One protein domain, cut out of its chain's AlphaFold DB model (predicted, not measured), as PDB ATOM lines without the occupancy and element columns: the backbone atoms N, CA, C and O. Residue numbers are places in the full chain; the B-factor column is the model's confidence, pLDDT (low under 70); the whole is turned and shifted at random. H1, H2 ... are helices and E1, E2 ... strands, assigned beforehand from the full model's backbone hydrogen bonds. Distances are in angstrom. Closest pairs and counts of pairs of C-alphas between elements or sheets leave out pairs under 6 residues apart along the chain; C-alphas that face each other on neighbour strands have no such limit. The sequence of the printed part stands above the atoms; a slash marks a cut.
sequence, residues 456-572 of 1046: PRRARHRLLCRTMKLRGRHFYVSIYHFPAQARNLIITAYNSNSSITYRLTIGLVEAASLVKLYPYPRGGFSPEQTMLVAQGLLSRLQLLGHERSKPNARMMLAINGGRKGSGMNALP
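AT A GLANCE: This is residues 456 to 572 of the 1046 residues of an uncharacterized protein of Phytophthora parasitica (UniProt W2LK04). A twisted sheet of four strands, E1 to E4, is covered on one face by helix H2 and, further along, by the small hairpin E5 and E6, so that the two sheets make a small sandwich, partly face to face with strands crossed. The second helix, H1, packs on H2 and only grazes an end of the larger sheet, whose opposite face is bare of named elements. The printed part has 117 residues, with six named strands and two named helices in the order E1 E2 E3 E4 H1 H2 E5 E6; the class is mixed, helices and strands. The larger sheet runs E1 - E2 - E3 - E4, all antiparallel. The whole is compact, with a radius of gyration of the C-alphas of 14.5 A and spans of 47 by 34 by 22 A.

HOW THE PARTS SIT: Start with E1, residues 462 to 470, which bends by 63 degrees at residue 467 and forms a hairpin with E2, residues 473 to 481; N 466 and O 477 are 2.9 A apart, within hydrogen-bond range. E3, residues 489 to 495, and E4, residues 500 to 506, complete a meander, each strand the antiparallel neighbour of the one before; look for N 478 and O 492 at 2.9 A, and N 491 and O 504 at 2.9 A. H1, residues 508 to 515, only grazes this sheet with residues 508 to 511. H2, residues 527 to 538, is on the sheet at a height of 8.8 A, giving two layers, a helix on one face of a sheet. It lies over E2, and on the local plane it runs only just along the strands, at 28 degrees to E2. The closest C-alphas of H2 and E1 are those of Met 531 and Leu 463, 6.6 A apart. H1 and H2 touch at a steep tilt of 51 degrees, the same way; their closest C-alphas, Val 515 and Gly 536, are 5.7 A apart. Every O i to N i+4 pair is within hydrogen-bond range in H1, and 7 of 8 in H2. E5, residues 541 to 545, and E6, residues 554 to 559, form an antiparallel hairpin, with N 542 and O 558 2.9 A apart. The two sheets make a sandwich, two sheets face to face, their strands at 50 degrees; the closest C-alphas of E4 and E6, Tyr 502 and Leu 557, are 5.9 A apart.

IN THESE COORDINATES: Find C-alpha 462 at (29.662, -19.465, -39.194); E1 runs 20.6 A from there. E2 spans 25.4 A, E3 20.0 A and E4 20.5 A. H2 begins at C-alpha 527, (41.075, -19.137, -40.885), and spans 17.0 A; H1 spans 10.5 A. E5 spans 13.4 A, and E6 spans 16.7 A to C-alpha 559 at (33.465, -13.198, -21.345).

THE WHOLE: The C-alphas farthest apart, those of Gly 523 and Pro 551, are 47.6 A apart. The printed part has no cut, and the link from H1 to H2, 11 residues, is long. Residues 560 to 572 hold no named element, though residues 569 to 570 pair antiparallel with 554 to 555 of E6. Mean pLDDT of the printed part is 81.7; it is under 70 at residues 546 to 553, 561 to 562, 566 to 567 and 572.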
ATOM      1  N   PRO A 456      23.616 -22.125 -47.041       84.56
ATOM      2  CA  PRO A 456      22.325 -21.665 -46.531       84.56
ATOM      3  C   PRO A 456      22.520 -20.531 -45.518       84.56
ATOM      4  O   PRO A 456      23.455 -20.576 -44.719       84.56
ATOM      5  N   ARG A 457      21.617 -19.535 -45.498       78.44
ATOM      6  CA  ARG A 457      21.769 -18.273 -44.729       78.44
ATOM      7  C   ARG A 457      22.269 -18.458 -43.280       78.44
ATOM      8  O   ARG A 457      23.099 -17.683 -42.828       78.44
ATOM      9  N   ARG A 458      21.825 -19.516 -42.585       76.94
ATOM     10  CA  ARG A 458      22.202 -19.895 -41.198       76.94
ATOM     11  C   ARG A 458      23.621 -20.472 -41.002       76.94
ATOM     12  O   ARG A 458      24.013 -20.737 -39.868       76.94
ATOM     13  N   ALA A 459      24.349 -20.744 -42.082       80.81
ATOM     14  CA  ALA A 459      25.706 -21.298 -42.080       80.81
ATOM     15  C   ALA A 459      26.750 -20.346 -42.692       80.81
ATOM     16  O   ALA A 459      27.944 -20.528 -42.458       80.81
ATOM     17  N   ARG A 460      26.320 -19.314 -43.434       85.94
ATOM     18  CA  ARG A 460      27.205 -18.253 -43.938       85.94
ATOM     19  C   ARG A 460      27.949 -17.600 -42.771       85.94
ATOM     20  O   ARG A 460      27.353 -17.372 -41.719       85.94
ATOM     21  N   HIS A 461      29.241 -17.328 -42.950       85.88
ATOM     22  CA  HIS A 461      30.135 -16.750 -41.932       85.88
ATOM     23  C   HIS A 461      30.269 -17.534 -40.609       85.88
ATOM     24  O   HIS A 461      30.931 -17.056 -39.690       85.88
ATOM     25  N   ARG A 462      29.665 -18.722 -40.461       88.81
ATOM     26  CA  ARG A 462      29.662 -19.465 -39.194       88.81
ATOM     27  C   ARG A 462      30.926 -20.311 -39.055       88.81
ATOM     28  O   ARG A 462      31.074 -21.303 -39.759       88.81
ATOM     29  N   LEU A 463      31.781 -19.946 -38.103       87.19
ATOM     30  CA  LEU A 463      33.012 -20.668 -37.773       87.19
ATOM     31  C   LEU A 463      32.724 -21.949 -36.986       87.19
ATOM     32  O   LEU A 463      33.123 -23.043 -37.366       87.19
ATOM     33  N   LEU A 464      32.009 -21.806 -35.868       89.06
ATOM     34  CA  LEU A 464      31.862 -22.860 -34.871       89.06
ATOM     35  C   LEU A 464      30.430 -22.894 -34.341       89.06
ATOM     36  O   LEU A 464      29.810 -21.852 -34.136       89.06
ATOM     37  N   CYS A 465      29.908 -24.094 -34.096       89.75
ATOM     38  CA  CYS A 465      28.636 -24.312 -33.416       89.75
ATOM     39  C   CYS A 465      28.790 -25.489 -32.448       89.75
ATOM     40  O   CYS A 465      29.089 -26.598 -32.880       89.75
ATOM     41  N   ARG A 466      28.590 -25.261 -31.144       90.50
ATOM     42  CA  ARG A 466      28.765 -26.282 -30.099       90.50
ATOM     43  C   ARG A 466      27.676 -26.175 -29.032       90.50
ATOM     44  O   ARG A 466      27.259 -25.079 -28.666       90.50
ATOM     45  N   THR A 467      27.233 -27.313 -28.507       90.38
ATOM     46  CA  THR A 467      26.391 -27.364 -27.307       90.38
ATOM     47  C   THR A 467      27.244 -27.144 -26.057       90.38
ATOM     48  O   THR A 467      28.272 -27.795 -25.867       90.38
ATOM     49  N   MET A 468      26.836 -26.214 -25.194       88.38
ATOM     50  CA  MET A 468      27.595 -25.814 -24.005       88.38
ATOM     51  C   MET A 468      26.675 -25.594 -22.803       88.38
ATOM     52  O   MET A 468      25.521 -25.198 -22.968       88.38
ATOM     53  N   LYS A 469      27.167 -25.867 -21.589       85.94
ATOM     54  CA  LYS A 469      26.368 -25.786 -20.359       85.94
ATOM     55  C   LYS A 469      26.658 -24.490 -19.592       85.94
ATOM     56  O   LYS A 469      27.617 -24.424 -18.834       85.94
ATOM     57  N   LEU A 470      25.822 -23.467 -19.769       83.50
ATOM     58  CA  LEU A 470      25.931 -22.171 -19.081       83.50
ATOM     59  C   LEU A 470      24.921 -22.105 -17.926       83.50
ATOM     60  O   LEU A 470      23.743 -22.403 -18.125       83.50
ATOM     61  N   ARG A 471      25.358 -21.717 -16.714       77.69
ATOM     62  CA  ARG A 471      24.493 -21.619 -15.507       77.69
ATOM     63  C   ARG A 471      23.591 -22.863 -15.316       77.69
ATOM     64  O   ARG A 471      22.398 -22.757 -15.046       77.69
ATOM     65  N   GLY A 472      24.167 -24.052 -15.518       74.38
ATOM     66  CA  GLY A 472      23.483 -25.344 -15.373       74.38
ATOM     67  C   GLY A 472      22.598 -25.784 -16.550       74.38
ATOM     68  O   GLY A 472      22.093 -26.904 -16.520       74.38
ATOM     69  N   ARG A 473      22.428 -24.966 -17.597       78.12
ATOM     70  CA  ARG A 473      21.495 -25.198 -18.719       78.12
ATOM     71  C   ARG A 473      22.237 -25.371 -20.039       78.12
ATOM     72  O   ARG A 473      23.304 -24.794 -20.218       78.12
ATOM     73  N   HIS A 474      21.665 -26.127 -20.968       86.06
ATOM     74  CA  HIS A 474      22.265 -26.356 -22.282       86.06
ATOM     75  C   HIS A 474      21.890 -25.240 -23.265       86.06
ATOM     76  O   HIS A 474      20.720 -24.902 -23.415       86.06
ATOM     77  N   PHE A 475      22.899 -24.693 -23.939       89.19
ATOM     78  CA  PHE A 475      22.775 -23.694 -24.994       89.19
ATOM     79  C   PHE A 475      23.484 -24.178 -26.257       89.19
ATOM     80  O   PHE A 475      24.562 -24.770 -26.182       89.19
ATOM     81  N   TYR A 476      22.920 -23.863 -27.418       91.94
ATOM     82  CA  TYR A 476      23.607 -23.935 -28.701       91.94
ATOM     83  C   TYR A 476      24.368 -22.626 -28.902       91.94
ATOM     84  O   TYR A 476      23.759 -21.579 -29.123       91.94
ATOM     85  N   VAL A 477      25.693 -22.670 -28.779       92.88
ATOM     86  CA  VAL A 477      26.567 -21.510 -28.974       92.88
ATOM     87  C   VAL A 477      27.117 -21.555 -30.392       92.88
ATOM     88  O   VAL A 477      27.830 -22.490 -30.750       92.88
ATOM     89  N   SER A 478      26.772 -20.555 -31.201       93.12
ATOM     90  CA  SER A 478      27.345 -20.330 -32.533       93.12
ATOM     91  C   SER A 478      28.239 -19.095 -32.531       93.12
ATOM     92  O   SER A 478      27.890 -18.081 -31.926       93.12
ATOM     93  N   ILE A 479      29.371 -19.183 -33.226       93.06
ATOM     94  CA  ILE A 479      30.323 -18.092 -33.444       93.06
ATOM     95  C   ILE A 479      30.398 -17.824 -34.947       93.06
ATOM     96  O   ILE A 479      30.634 -18.743 -35.737       93.06
ATOM     97  N   TYR A 480      30.200 -16.567 -35.330       91.69
ATOM     98  CA  TYR A 480      30.255 -16.086 -36.708       91.69
ATOM     99  C   TYR A 480      31.381 -15.061 -36.868       91.69
ATOM    100  O   TYR A 480      31.621 -14.279 -35.948       91.69
ATOM    101  N   HIS A 481      32.032 -15.046 -38.033       91.38
ATOM    102  CA  HIS A 481      33.082 -14.095 -38.389       91.38
ATOM    103  C   HIS A 481      32.732 -13.323 -39.666       91.38
ATOM    104  O   HIS A 481      32.627 -13.896 -40.752       91.38
ATOM    105  N   PHE A 482      32.580 -12.008 -39.522       88.69
ATOM    106  CA  PHE A 482      32.285 -11.066 -40.597       88.69
ATOM    107  C   PHE A 482      33.502 -10.147 -40.800       88.69
ATOM    108  O   PHE A 482      33.623  -9.154 -40.083       88.69
ATOM    109  N   PRO A 483      34.414 -10.447 -41.751       80.19
ATOM    110  CA  PRO A 483      35.680  -9.719 -41.887       80.19
ATOM    111  C   PRO A 483      35.499  -8.209 -42.088       80.19
ATOM    112  O   PRO A 483      36.232  -7.423 -41.499       80.19
ATOM    113  N   ALA A 484      34.473  -7.807 -42.844       79.94
ATOM    114  CA  ALA A 484      34.170  -6.413 -43.171       79.94
ATOM    115  C   ALA A 484      33.387  -5.635 -42.087       79.94
ATOM    116  O   ALA A 484      33.021  -4.485 -42.317       79.94
ATOM    117  N   GLN A 485      33.084  -6.230 -40.924       81.25
ATOM    118  CA  GLN A 485      32.359  -5.550 -39.839       81.25
ATOM    119  C   GLN A 485      33.276  -5.236 -38.656       81.25
ATOM    120  O   GLN A 485      33.957  -6.118 -38.136       81.25
ATOM    121  N   ALA A 486      33.219  -4.001 -38.151       70.12
ATOM    122  CA  ALA A 486      33.812  -3.666 -36.860       70.12
ATOM    123  C   ALA A 486      33.169  -4.518 -35.743       70.12
ATOM    124  O   ALA A 486      31.945  -4.617 -35.660       70.12
ATOM    125  N   ARG A 487      33.999  -5.109 -34.870       80.19
ATOM    126  CA  ARG A 487      33.627  -6.213 -33.951       80.19
ATOM    127  C   ARG A 487      33.236  -7.487 -34.716       80.19
ATOM    128  O   ARG A 487      32.137  -8.019 -34.575       80.19
ATOM    129  N   ASN A 488      34.196  -7.947 -35.517       87.06
ATOM    130  CA  ASN A 488      34.095  -8.980 -36.549       87.06
ATOM    131  C   ASN A 488      33.552 -10.330 -36.039       87.06
ATOM    132  O   ASN A 488      32.998 -11.093 -36.831       87.06
ATOM    133  N   LEU A 489      33.713 -10.651 -34.746       89.44
ATOM    134  CA  LEU A 489      33.192 -11.876 -34.135       89.44
ATOM    135  C   LEU A 489      31.849 -11.636 -33.440       89.44
ATOM    136  O   LEU A 489      31.734 -10.842 -32.502       89.44
ATOM    137  N   ILE A 490      30.838 -12.405 -33.850       90.88
ATOM    138  CA  ILE A 490      29.498 -12.394 -33.257       90.88
ATOM    139  C   ILE A 490      29.220 -13.758 -32.630       90.88
ATOM    140  O   ILE A 490      29.178 -14.776 -33.319       90.88
ATOM    141  N   ILE A 491      28.993 -13.769 -31.319       92.19
ATOM    142  CA  ILE A 491      28.677 -14.967 -30.538       92.19
ATOM    143  C   ILE A 491      27.188 -14.938 -30.193       92.19
ATOM    144  O   ILE A 491      26.698 -13.971 -29.604       92.19
ATOM    145  N   THR A 492      26.467 -16.008 -30.526       91.31
ATOM    146  CA  THR A 492      25.050 -16.187 -30.181       91.31
ATOM    147  C   THR A 492      24.846 -17.474 -29.390       91.31
ATOM    148  O   THR A 492      25.149 -18.552 -29.900       91.31
ATOM    149  N   ALA A 493      24.295 -17.380 -28.180       91.19
ATOM    150  CA  ALA A 493      23.924 -18.525 -27.349       91.19
ATOM    151  C   ALA A 493      22.396 -18.687 -27.321       91.19
ATOM    152  O   ALA A 493      21.695 -17.832 -26.781       91.19
ATOM    153  N   TYR A 494      21.883 -19.772 -27.901       90.06
ATOM    154  CA  TYR A 494      20.451 -20.073 -28.020       90.06
ATOM    155  C   TYR A 494      20.019 -21.186 -27.055       90.06
ATOM    156  O   TYR A 494      20.627 -22.257 -27.038       90.06
ATOM    157  N   ASN A 495      18.957 -20.963 -26.275       86.38
ATOM    158  CA  ASN A 495      18.336 -21.989 -25.433       86.38
ATOM    159  C   ASN A 495      17.153 -22.646 -26.161       86.38
ATOM    160  O   ASN A 495      16.109 -22.014 -26.330       86.38
ATOM    161  N   SER A 496      17.274 -23.932 -26.502       78.62
ATOM    162  CA  SER A 496      16.193 -24.716 -27.120       78.62
ATOM    163  C   SER A 496      14.922 -24.769 -26.278       78.62
ATOM    164  O   SER A 496      13.828 -24.791 -26.826       78.62
ATOM    165  N   ASN A 497      15.051 -24.757 -24.950       74.25
ATOM    166  CA  ASN A 497      13.931 -25.000 -24.041       74.25
ATOM    167  C   ASN A 497      13.100 -23.734 -23.766       74.25
ATOM    168  O   ASN A 497      12.175 -23.776 -22.960       74.25
ATOM    169  N   SER A 498      13.454 -22.594 -24.369       72.94
ATOM    170  CA  SER A 498      12.717 -21.334 -24.204       72.94
ATOM    171  C   SER A 498      12.753 -20.406 -25.416       72.94
ATOM    172  O   SER A 498      12.273 -19.282 -25.316       72.94
ATOM    173  N   SER A 499      13.390 -20.813 -26.514       80.94
ATOM    174  CA  SER A 499      13.594 -20.003 -27.721       80.94
ATOM    175  C   SER A 499      14.286 -18.641 -27.502       80.94
ATOM    176  O   SER A 499      14.131 -17.730 -28.310       80.94
ATOM    177  N   ILE A 500      15.072 -18.485 -26.425       84.81
ATOM    178  CA  ILE A 500      15.776 -17.226 -26.109       84.81
ATOM    179  C   ILE A 500      17.217 -17.280 -26.623       84.81
ATOM    180  O   ILE A 500      17.965 -18.211 -26.315       84.81
ATOM    181  N   THR A 501      17.614 -16.232 -27.349       88.31
ATOM    182  CA  THR A 501      18.980 -16.016 -27.846       88.31
ATOM    183  C   THR A 501      19.661 -14.895 -27.067       88.31
ATOM    184  O   THR A 501      19.086 -13.824 -26.893       88.31
ATOM    185  N   TYR A 502      20.908 -15.098 -26.653       89.31
ATOM    186  CA  TYR A 502      21.786 -14.063 -26.100       89.31
ATOM    187  C   TYR A 502      22.896 -13.743 -27.113       89.31
ATOM    188  O   TYR A 502      23.450 -14.671 -27.706       89.31
ATOM    189  N   ARG A 503      23.231 -12.461 -27.323       90.69
ATOM    190  CA  ARG A 503      24.206 -12.004 -28.338       90.69
ATOM    191  C   ARG A 503      25.333 -11.169 -27.721       90.69
ATOM    192  O   ARG A 503      25.081 -10.285 -26.905       90.69
ATOM    193  N   LEU A 504      26.559 -11.427 -28.168       91.19
ATOM    194  CA  LEU A 504      27.793 -10.731 -27.795       91.19
ATOM    195  C   LEU A 504      28.612 -10.436 -29.069       91.19
ATOM    196  O   LEU A 504      28.597 -11.240 -30.002       91.19
ATOM    197  N   THR A 505      29.280  -9.281 -29.135       90.50
ATOM    198  CA  THR A 505      30.075  -8.831 -30.296       90.50
ATOM    199  C   THR A 505      31.451  -8.337 -29.844       90.50
ATOM    200  O   THR A 505      31.547  -7.548 -28.901       90.50
ATOM    201  N   ILE A 506      32.517  -8.838 -30.475       89.69
ATOM    202  CA  ILE A 506      33.920  -8.651 -30.060       89.69
ATOM    203  C   ILE A 506      34.802  -8.514 -31.318       89.69
ATOM    204  O   ILE A 506      34.520  -9.125 -32.347       89.69
ATOM    205  N   GLY A 507      35.848  -7.686 -31.279       88.69
ATOM    206  CA  GLY A 507      36.856  -7.616 -32.349       88.69
ATOM    207  C   GLY A 507      37.755  -8.855 -32.377       88.69
ATOM    208  O   GLY A 507      38.043  -9.426 -31.331       88.69
ATOM    209  N   LEU A 508      38.244  -9.275 -33.548       87.69
ATOM    210  CA  LEU A 508      39.095 -10.475 -33.629       87.69
ATOM    211  C   LEU A 508      40.407 -10.320 -32.828       87.69
ATOM    212  O   LEU A 508      40.818 -11.253 -32.142       87.69
ATOM    213  N   VAL A 509      40.995  -9.118 -32.818       86.62
ATOM    214  CA  VAL A 509      42.165  -8.781 -31.980       86.62
ATOM    215  C   VAL A 509      41.819  -8.805 -30.483       86.62
ATOM    216  O   VAL A 509      42.546  -9.408 -29.701       86.62
ATOM    217  N   GLU A 510      40.678  -8.225 -30.083       85.88
ATOM    218  CA  GLU A 510      40.188  -8.268 -28.690       85.88
ATOM    219  C   GLU A 510      39.940  -9.710 -28.218       85.88
ATOM    220  O   GLU A 510      40.127 -10.042 -27.052       85.88
ATOM    221  N   ALA A 511      39.501 -10.584 -29.123       86.38
ATOM    222  CA  ALA A 511      39.302 -11.992 -28.839       86.38
ATOM    223  C   ALA A 511      40.627 -12.758 -28.719       86.38
ATOM    224  O   ALA A 511      40.766 -13.579 -27.814       86.38
ATOM    225  N   ALA A 512      41.606 -12.484 -29.585       86.50
ATOM    226  CA  ALA A 512      42.934 -13.086 -29.500       86.50
ATOM    227  C   ALA A 512      43.665 -12.686 -28.205       86.50
ATOM    228  O   ALA A 512      44.220 -13.557 -27.530       86.50
ATOM    229  N   SER A 513      43.577 -11.412 -27.799       85.25
ATOM    230  CA  SER A 513      44.149 -10.932 -26.535       85.25
ATOM    231  C   SER A 513      43.482 -11.588 -25.321       85.25
ATOM    232  O   SER A 513      44.175 -12.097 -24.440       85.25
ATOM    233  N   LEU A 514      42.144 -11.697 -25.320       83.50
ATOM    234  CA  LEU A 514      41.391 -12.431 -24.298       83.50
ATOM    235  C   LEU A 514      41.771 -13.914 -24.234       83.50
ATOM    236  O   LEU A 514      41.771 -14.485 -23.147       83.50
ATOM    237  N   VAL A 515      42.107 -14.551 -25.358       83.88
ATOM    238  CA  VAL A 515      42.558 -15.953 -25.400       83.88
ATOM    239  C   VAL A 515      44.025 -16.116 -24.955       83.88
ATOM    240  O   VAL A 515      44.395 -17.222 -24.569       83.88
ATOM    241  N   LYS A 516      44.808 -15.025 -24.875       83.38
ATOM    242  CA  LYS A 516      46.280 -14.984 -24.716       83.38
ATOM    243  C   LYS A 516      47.058 -15.563 -25.916       83.38
ATOM    244  O   LYS A 516      48.125 -16.141 -25.738       83.38
ATOM    245  N   LEU A 517      46.550 -15.400 -27.140       76.31
ATOM    246  CA  LEU A 517      47.281 -15.769 -28.360       76.31
ATOM    247  C   LEU A 517      48.286 -14.671 -28.743       76.31
ATOM    248  O   LEU A 517      47.916 -13.671 -29.355       76.31
ATOM    249  N   TYR A 518      49.551 -14.891 -28.381       74.25
ATOM    250  CA  TYR A 518      50.704 -14.054 -28.719       74.25
ATOM    251  C   TYR A 518      51.781 -14.891 -29.439       74.25
ATOM    252  O   TYR A 518      51.913 -16.073 -29.122       74.25
ATOM    253  N   PRO A 519      52.579 -14.302 -30.354       75.69
ATOM    254  CA  PRO A 519      52.450 -12.950 -30.905       75.69
ATOM    255  C   PRO A 519      51.282 -12.829 -31.905       75.69
ATOM    256  O   PRO A 519      50.822 -13.818 -32.471       75.69
ATOM    257  N   TYR A 520      50.809 -11.604 -32.154       77.88
ATOM    258  CA  TYR A 520      49.778 -11.363 -33.170       77.88
ATOM    259  C   TYR A 520      50.356 -11.474 -34.597       77.88
ATOM    260  O   TYR A 520      51.437 -10.937 -34.859       77.88
ATOM    261  N   PRO A 521      49.650 -12.118 -35.546       76.62
ATOM    262  CA  PRO A 521      50.143 -12.295 -36.909       76.62
ATOM    263  C   PRO A 521      50.105 -10.974 -37.698       76.62
ATOM    264  O   PRO A 521      49.044 -10.382 -37.900       76.62
ATOM    265  N   ARG A 522      51.268 -10.525 -38.194       71.69
ATOM    266  CA  ARG A 522      51.406  -9.248 -38.930       71.69
ATOM    267  C   ARG A 522      50.619  -9.202 -40.250       71.69
ATOM    268  O   ARG A 522      50.239  -8.120 -40.679       71.69
ATOM    269  N   GLY A 523      50.360 -10.356 -40.869       72.25
ATOM    270  CA  GLY A 523      49.568 -10.491 -42.102       72.25
ATOM    271  C   GLY A 523      48.055 -10.643 -41.889       72.25
ATOM    272  O   GLY A 523      47.346 -10.972 -42.835       72.25
ATOM    273  N   GLY A 524      47.555 -10.451 -40.664       75.75
ATOM    274  CA  GLY A 524      46.184 -10.808 -40.292       75.75
ATOM    275  C   GLY A 524      46.044 -12.278 -39.877       75.75
ATOM    276  O   GLY A 524      46.989 -13.060 -39.948       75.75
ATOM    277  N   PHE A 525      44.861 -12.650 -39.383       80.31
ATOM    278  CA  PHE A 525      44.604 -13.989 -38.843       80.31
ATOM    279  C   PHE A 525      44.232 -14.983 -39.945       80.31
ATOM    280  O   PHE A 525      43.304 -14.738 -40.718       80.31
ATOM    281  N   SER A 526      44.883 -16.150 -39.959       84.19
ATOM    282  CA  SER A 526      44.473 -17.270 -40.813       84.19
ATOM    283  C   SER A 526      43.089 -17.809 -40.395       84.19
ATOM    284  O   SER A 526      42.668 -17.614 -39.243       84.19
ATOM    285  N   PRO A 527      42.345 -18.514 -41.271       82.12
ATOM    286  CA  PRO A 527      41.075 -19.137 -40.885       82.12
ATOM    287  C   PRO A 527      41.247 -20.144 -39.735       82.12
ATOM    288  O   PRO A 527      40.392 -20.220 -38.852       82.12
ATOM    289  N   GLU A 528      42.377 -20.850 -39.680       84.44
ATOM    290  CA  GLU A 528      42.719 -21.795 -38.610       84.44
ATOM    291  C   GLU A 528      43.001 -21.083 -37.282       84.44
ATOM    292  O   GLU A 528      42.441 -21.448 -36.249       84.44
ATOM    293  N   GLN A 529      43.784 -20.000 -37.301       85.88
ATOM    294  CA  GLN A 529      44.014 -19.152 -36.125       85.88
ATOM    295  C   GLN A 529      42.700 -18.541 -35.625       85.88
ATOM    296  O   GLN A 529      42.436 -18.514 -34.424       85.88
ATOM    297  N   THR A 530      41.824 -18.121 -36.542       87.56
ATOM    298  CA  THR A 530      40.485 -17.612 -36.216       87.56
ATOM    299  C   THR A 530      39.616 -18.704 -35.568       87.56
ATOM    300  O   THR A 530      38.879 -18.427 -34.619       87.56
ATOM    301  N   MET A 531      39.739 -19.963 -36.009       87.94
ATOM    302  CA  MET A 531      39.100 -21.119 -35.369       87.94
ATOM    303  C   MET A 531      39.679 -21.429 -33.982       87.94
ATOM    304  O   MET A 531      38.907 -21.728 -33.071       87.94
ATOM    305  N   LEU A 532      40.995 -21.317 -33.780       87.88
ATOM    306  CA  LEU A 532      41.636 -21.481 -32.467       87.88
ATOM    307  C   LEU A 532      41.178 -20.397 -31.479       87.88
ATOM    308  O   LEU A 532      40.779 -20.724 -30.360       87.88
ATOM    309  N   VAL A 533      41.116 -19.130 -31.910       88.88
ATOM    310  CA  VAL A 533      40.505 -18.037 -31.131       88.88
ATOM    311  C   VAL A 533      39.050 -18.381 -30.792       88.88
ATOM    312  O   VAL A 533      38.666 -18.347 -29.625       88.88
ATOM    313  N   ALA A 534      38.238 -18.785 -31.776       89.31
ATOM    314  CA  ALA A 534      36.832 -19.136 -31.559       89.31
ATOM    315  C   ALA A 534      36.643 -20.291 -30.553       89.31
ATOM    316  O   ALA A 534      35.717 -20.245 -29.740       89.31
ATOM    317  N   GLN A 535      37.524 -21.296 -30.556       90.00
ATOM    318  CA  GLN A 535      37.519 -22.373 -29.561       90.00
ATOM    319  C   GLN A 535      37.944 -21.875 -28.171       90.00
ATOM    320  O   GLN A 535      37.267 -22.177 -27.187       90.00
ATOM    321  N   GLY A 536      39.006 -21.066 -28.084       87.31
ATOM    322  CA  GLY A 536      39.512 -20.493 -26.831       87.31
ATOM    323  C   GLY A 536      38.541 -19.528 -26.138       87.31
ATOM    324  O   GLY A 536      38.556 -19.410 -24.914       87.31
ATOM    325  N   LEU A 537      37.647 -18.875 -26.890       88.69
ATOM    326  CA  LEU A 537      36.572 -18.052 -26.323       88.69
ATOM    327  C   LEU A 537      35.501 -18.889 -25.601       88.69
ATOM    328  O   LEU A 537      34.891 -18.392 -24.652       88.69
ATOM    329  N   LEU A 538      35.249 -20.141 -26.017       88.50
ATOM    330  CA  LEU A 538      34.152 -20.947 -25.463       88.50
ATOM    331  C   LEU A 538      34.318 -21.229 -23.966       88.50
ATOM    332  O   LEU A 538      33.347 -21.122 -23.222       88.50
ATOM    333  N   SER A 539      35.535 -21.539 -23.511       84.50
ATOM    334  CA  SER A 539      35.822 -21.815 -22.094       84.50
ATOM    335  C   SER A 539      35.662 -20.588 -21.187       84.50
ATOM    336  O   SER A 539      35.508 -20.739 -19.978       84.50
ATOM    337  N   ARG A 540      35.664 -19.375 -21.761       87.38
ATOM    338  CA  ARG A 540      35.598 -18.099 -21.033       87.38
ATOM    339  C   ARG A 540      34.216 -17.432 -21.075       87.38
ATOM    340  O   ARG A 540      34.040 -16.388 -20.446       87.38
ATOM    341  N   LEU A 541      33.246 -17.996 -21.802       89.69
ATOM    342  CA  LEU A 541      31.880 -17.466 -21.915       89.69
ATOM    343  C   LEU A 541      31.057 -17.713 -20.643       89.69
ATOM    344  O   LEU A 541      30.938 -18.841 -20.167       89.69
ATOM    345  N   GLN A 542      30.398 -16.665 -20.146       87.50
ATOM    346  CA  GLN A 542      29.496 -16.723 -18.996       87.50
ATOM    347  C   GLN A 542      28.189 -15.956 -19.238       87.50
ATOM    348  O   GLN A 542      28.101 -15.061 -20.078       87.50
ATOM    349  N   LEU A 543      27.162 -16.293 -18.454       86.44
ATOM    350  CA  LEU A 543      25.953 -15.482 -18.303       86.44
ATOM    351  C   LEU A 543      26.055 -14.693 -16.993       86.44
ATOM    352  O   LEU A 543      26.042 -15.281 -15.905       86.44
ATOM    353  N   LEU A 544      26.127 -13.368 -17.116       82.00
ATOM    354  CA  LEU A 544      26.096 -12.403 -16.014       82.00
ATOM    355  C   LEU A 544      24.703 -11.765 -15.910       82.00
ATOM    356  O   LEU A 544      23.940 -11.791 -16.868       82.00
ATOM    357  N   GLY A 545      24.373 -11.175 -14.764       73.69
ATOM    358  CA  GLY A 545      23.124 -10.443 -14.535       73.69
ATOM    359  C   GLY A 545      23.081  -9.880 -13.114       73.69
ATOM    360  O   GLY A 545      23.826 -10.354 -12.253       73.69
ATOM    361  N   HIS A 546      22.243  -8.867 -12.867       60.03
ATOM    362  CA  HIS A 546      22.155  -8.219 -11.551       60.03
ATOM    363  C   HIS A 546      21.635  -9.171 -10.462       60.03
ATOM    364  O   HIS A 546      22.233  -9.295  -9.398       60.03
ATOM    365  N   GLU A 547      20.541  -9.883 -10.728       59.72
ATOM    366  CA  GLU A 547      19.817 -10.643  -9.704       59.72
ATOM    367  C   GLU A 547      20.249 -12.115  -9.675       59.72
ATOM    368  O   GLU A 547      19.512 -12.999 -10.106       59.72
ATOM    369  N   ARG A 548      21.459 -12.396  -9.171       52.50
ATOM    370  CA  ARG A 548      22.114 -13.722  -9.260       52.50
ATOM    371  C   ARG A 548      21.296 -14.927  -8.749       52.50
ATOM    372  O   ARG A 548      21.664 -16.045  -9.117       52.50
ATOM    373  N   SER A 549      20.249 -14.723  -7.938       53.75
ATOM    374  CA  SER A 549      19.404 -15.768  -7.330       53.75
ATOM    375  C   SER A 549      17.929 -15.791  -7.769       53.75
ATOM    376  O   SER A 549      17.246 -16.773  -7.478       53.75
ATOM    377  N   LYS A 550      17.395 -14.762  -8.453       57.72
ATOM    378  CA  LYS A 550      15.954 -14.728  -8.785       57.72
ATOM    379  C   LYS A 550      15.629 -15.605 -10.008       57.72
ATOM    380  O   LYS A 550      16.377 -15.595 -10.985       57.72
ATOM    381  N   PRO A 551      14.487 -16.323 -10.021       55.25
ATOM    382  CA  PRO A 551      14.175 -17.296 -11.073       55.25
ATOM    383  C   PRO A 551      13.912 -16.688 -12.462       55.25
ATOM    384  O   PRO A 551      14.017 -17.415 -13.445       55.25
ATOM    385  N   ASN A 552      13.620 -15.382 -12.535       61.66
ATOM    386  CA  ASN A 552      13.422 -14.607 -13.768       61.66
ATOM    387  C   ASN A 552      14.540 -13.562 -13.998       61.66
ATOM    388  O   ASN A 552      14.303 -12.524 -14.621       61.66
ATOM    389  N   ALA A 553      15.744 -13.787 -13.457       68.62
ATOM    390  CA  ALA A 553      16.858 -12.841 -13.543       68.62
ATOM    391  C   ALA A 553      17.134 -12.395 -14.989       68.62
ATOM    392  O   ALA A 553      17.289 -13.224 -15.889       68.62
ATOM    393  N   ARG A 554      17.251 -11.083 -15.227       77.81
ATOM    394  CA  ARG A 554      17.711 -10.557 -16.521       77.81
ATOM    395  C   ARG A 554      19.208 -10.835 -16.674       77.81
ATOM    396  O   ARG A 554      20.019 -10.285 -15.929       77.81
ATOM    397  N   MET A 555      19.557 -11.694 -17.632       82.19
ATOM    398  CA  MET A 555      20.923 -12.158 -17.878       82.19
ATOM    399  C   MET A 555      21.447 -11.674 -19.233       82.19
ATOM    400  O   MET A 555      20.688 -11.363 -20.145       82.19
ATOM    401  N   MET A 556      22.763 -11.632 -19.377       86.62
ATOM    402  CA  MET A 556      23.489 -11.110 -20.530       86.62
ATOM    403  C   MET A 556      24.764 -11.937 -20.735       86.62
ATOM    404  O   MET A 556      25.433 -12.314 -19.771       86.62
ATOM    405  N   LEU A 557      25.079 -12.257 -21.992       88.88
ATOM    406  CA  LEU A 557      26.260 -13.049 -22.351       88.88
ATOM    407  C   LEU A 557      27.516 -12.174 -22.261       88.88
ATOM    408  O   LEU A 557      27.521 -11.058 -22.774       88.88
ATOM    409  N   ALA A 558      28.567 -12.664 -21.618       88.56
ATOM    410  CA  ALA A 558      29.831 -11.955 -21.429       88.56
ATOM    411  C   ALA A 558      31.010 -12.937 -21.467       88.56
ATOM    412  O   ALA A 558      30.808 -14.153 -21.468       88.56
ATOM    413  N   ILE A 559      32.233 -12.409 -21.476       88.00
ATOM    414  CA  ILE A 559      33.465 -13.198 -21.345       88.00
ATOM    415  C   ILE A 559      34.237 -12.759 -20.100       88.00
ATOM    416  O   ILE A 559      34.282 -11.572 -19.778       88.00
ATOM    417  N   ASN A 560      34.845 -13.721 -19.401       76.44
ATOM    418  CA  ASN A 560      35.706 -13.462 -18.248       76.44
ATOM    419  C   ASN A 560      36.861 -12.520 -18.618       76.44
ATOM    420  O   ASN A 560      37.629 -12.813 -19.533       76.44
ATOM    421  N   GLY A 561      36.961 -11.391 -17.909       65.00
ATOM    422  CA  GLY A 561      37.931 -10.327 -18.192       65.00
ATOM    423  C   GLY A 561      37.647  -9.506 -19.461       65.00
ATOM    424  O   GLY A 561      38.517  -8.759 -19.888       65.00
ATOM    425  N   GLY A 562      36.469  -9.639 -20.088       68.06
ATOM    426  CA  GLY A 562      36.188  -9.068 -21.412       68.06
ATOM    427  C   GLY A 562      34.836  -8.362 -21.569       68.06
ATOM    428  O   GLY A 562      34.128  -8.053 -20.607       68.06
ATOM    429  N   ARG A 563      34.473  -8.086 -22.834       77.06
ATOM    430  CA  ARG A 563      33.236  -7.376 -23.203       77.06
ATOM    431  C   ARG A 563      31.972  -8.081 -22.687       77.06
ATOM    432  O   ARG A 563      31.869  -9.308 -22.638       77.06
ATOM    433  N   LYS A 564      30.969  -7.255 -22.386       84.06
ATOM    434  CA  LYS A 564      29.601  -7.639 -22.010       84.06
ATOM    435  C   LYS A 564      28.657  -7.467 -23.210       84.06
ATOM    436  O   LYS A 564      28.833  -6.547 -24.007       84.06
ATOM    437  N   GLY A 565      27.676  -8.355 -23.352       77.19
ATOM    438  CA  GLY A 565      26.730  -8.373 -24.471       77.19
ATOM    439  C   GLY A 565      25.641  -7.306 -24.360       77.19
ATOM    440  O   GLY A 565      25.263  -6.899 -23.266       77.19
ATOM    441  N   SER A 566      25.110  -6.876 -25.507       68.31
ATOM    442  CA  SER A 566      24.218  -5.707 -25.612       68.31
ATOM    443  C   SER A 566      22.768  -5.936 -25.152       68.31
ATOM    444  O   SER A 566      21.988  -4.988 -25.154       68.31
ATOM    445  N   GLY A 567      22.373  -7.171 -24.826       67.81
ATOM    446  CA  GLY A 567      20.984  -7.531 -24.517       67.81
ATOM    447  C   GLY A 567      20.849  -8.281 -23.194       67.81
ATOM    448  O   GLY A 567      21.483  -9.323 -23.006       67.81
ATOM    449  N   MET A 568      19.998  -7.763 -22.304       75.50
ATOM    450  CA  MET A 568      19.641  -8.384 -21.025       75.50
ATOM    451  C   MET A 568      18.314  -9.149 -21.134       75.50
ATOM    452  O   MET A 568      17.248  -8.609 -20.837       75.50
ATOM    453  N   ASN A 569      18.378 -10.420 -21.529       77.12
ATOM    454  CA  ASN A 569      17.197 -11.267 -21.698       77.12
ATOM    455  C   ASN A 569      16.897 -12.058 -20.416       77.12
ATOM    456  O   ASN A 569      17.798 -12.620 -19.785       77.12
ATOM    457  N   ALA A 570      15.621 -12.112 -20.024       73.50
ATOM    458  CA  ALA A 570      15.183 -12.860 -18.849       73.50
ATOM    459  C   ALA A 570      15.585 -14.335 -18.973       73.50
ATOM    460  O   ALA A 570      15.228 -15.009 -19.938       73.50
ATOM    461  N   LEU A 571      16.341 -14.839 -17.999       71.12
ATOM    462  CA  LEU A 571      16.567 -16.266 -17.864       71.12
ATOM    463  C   LEU A 571      15.234 -16.877 -17.406       71.12
ATOM    464  O   LEU A 571      14.722 -16.460 -16.371       71.12
ATOM    465  N   PRO A 572      14.640 -17.818 -18.157       63.97
ATOM    466  CA  PRO A 572      13.339 -18.381 -17.806       63.97
ATOM    467  C   PRO A 572      13.474 -19.260 -16.561       63.97
ATOM    468  O   PRO A 572      14.581 -19.693 -16.229       63.97
TER     469      PRO A 572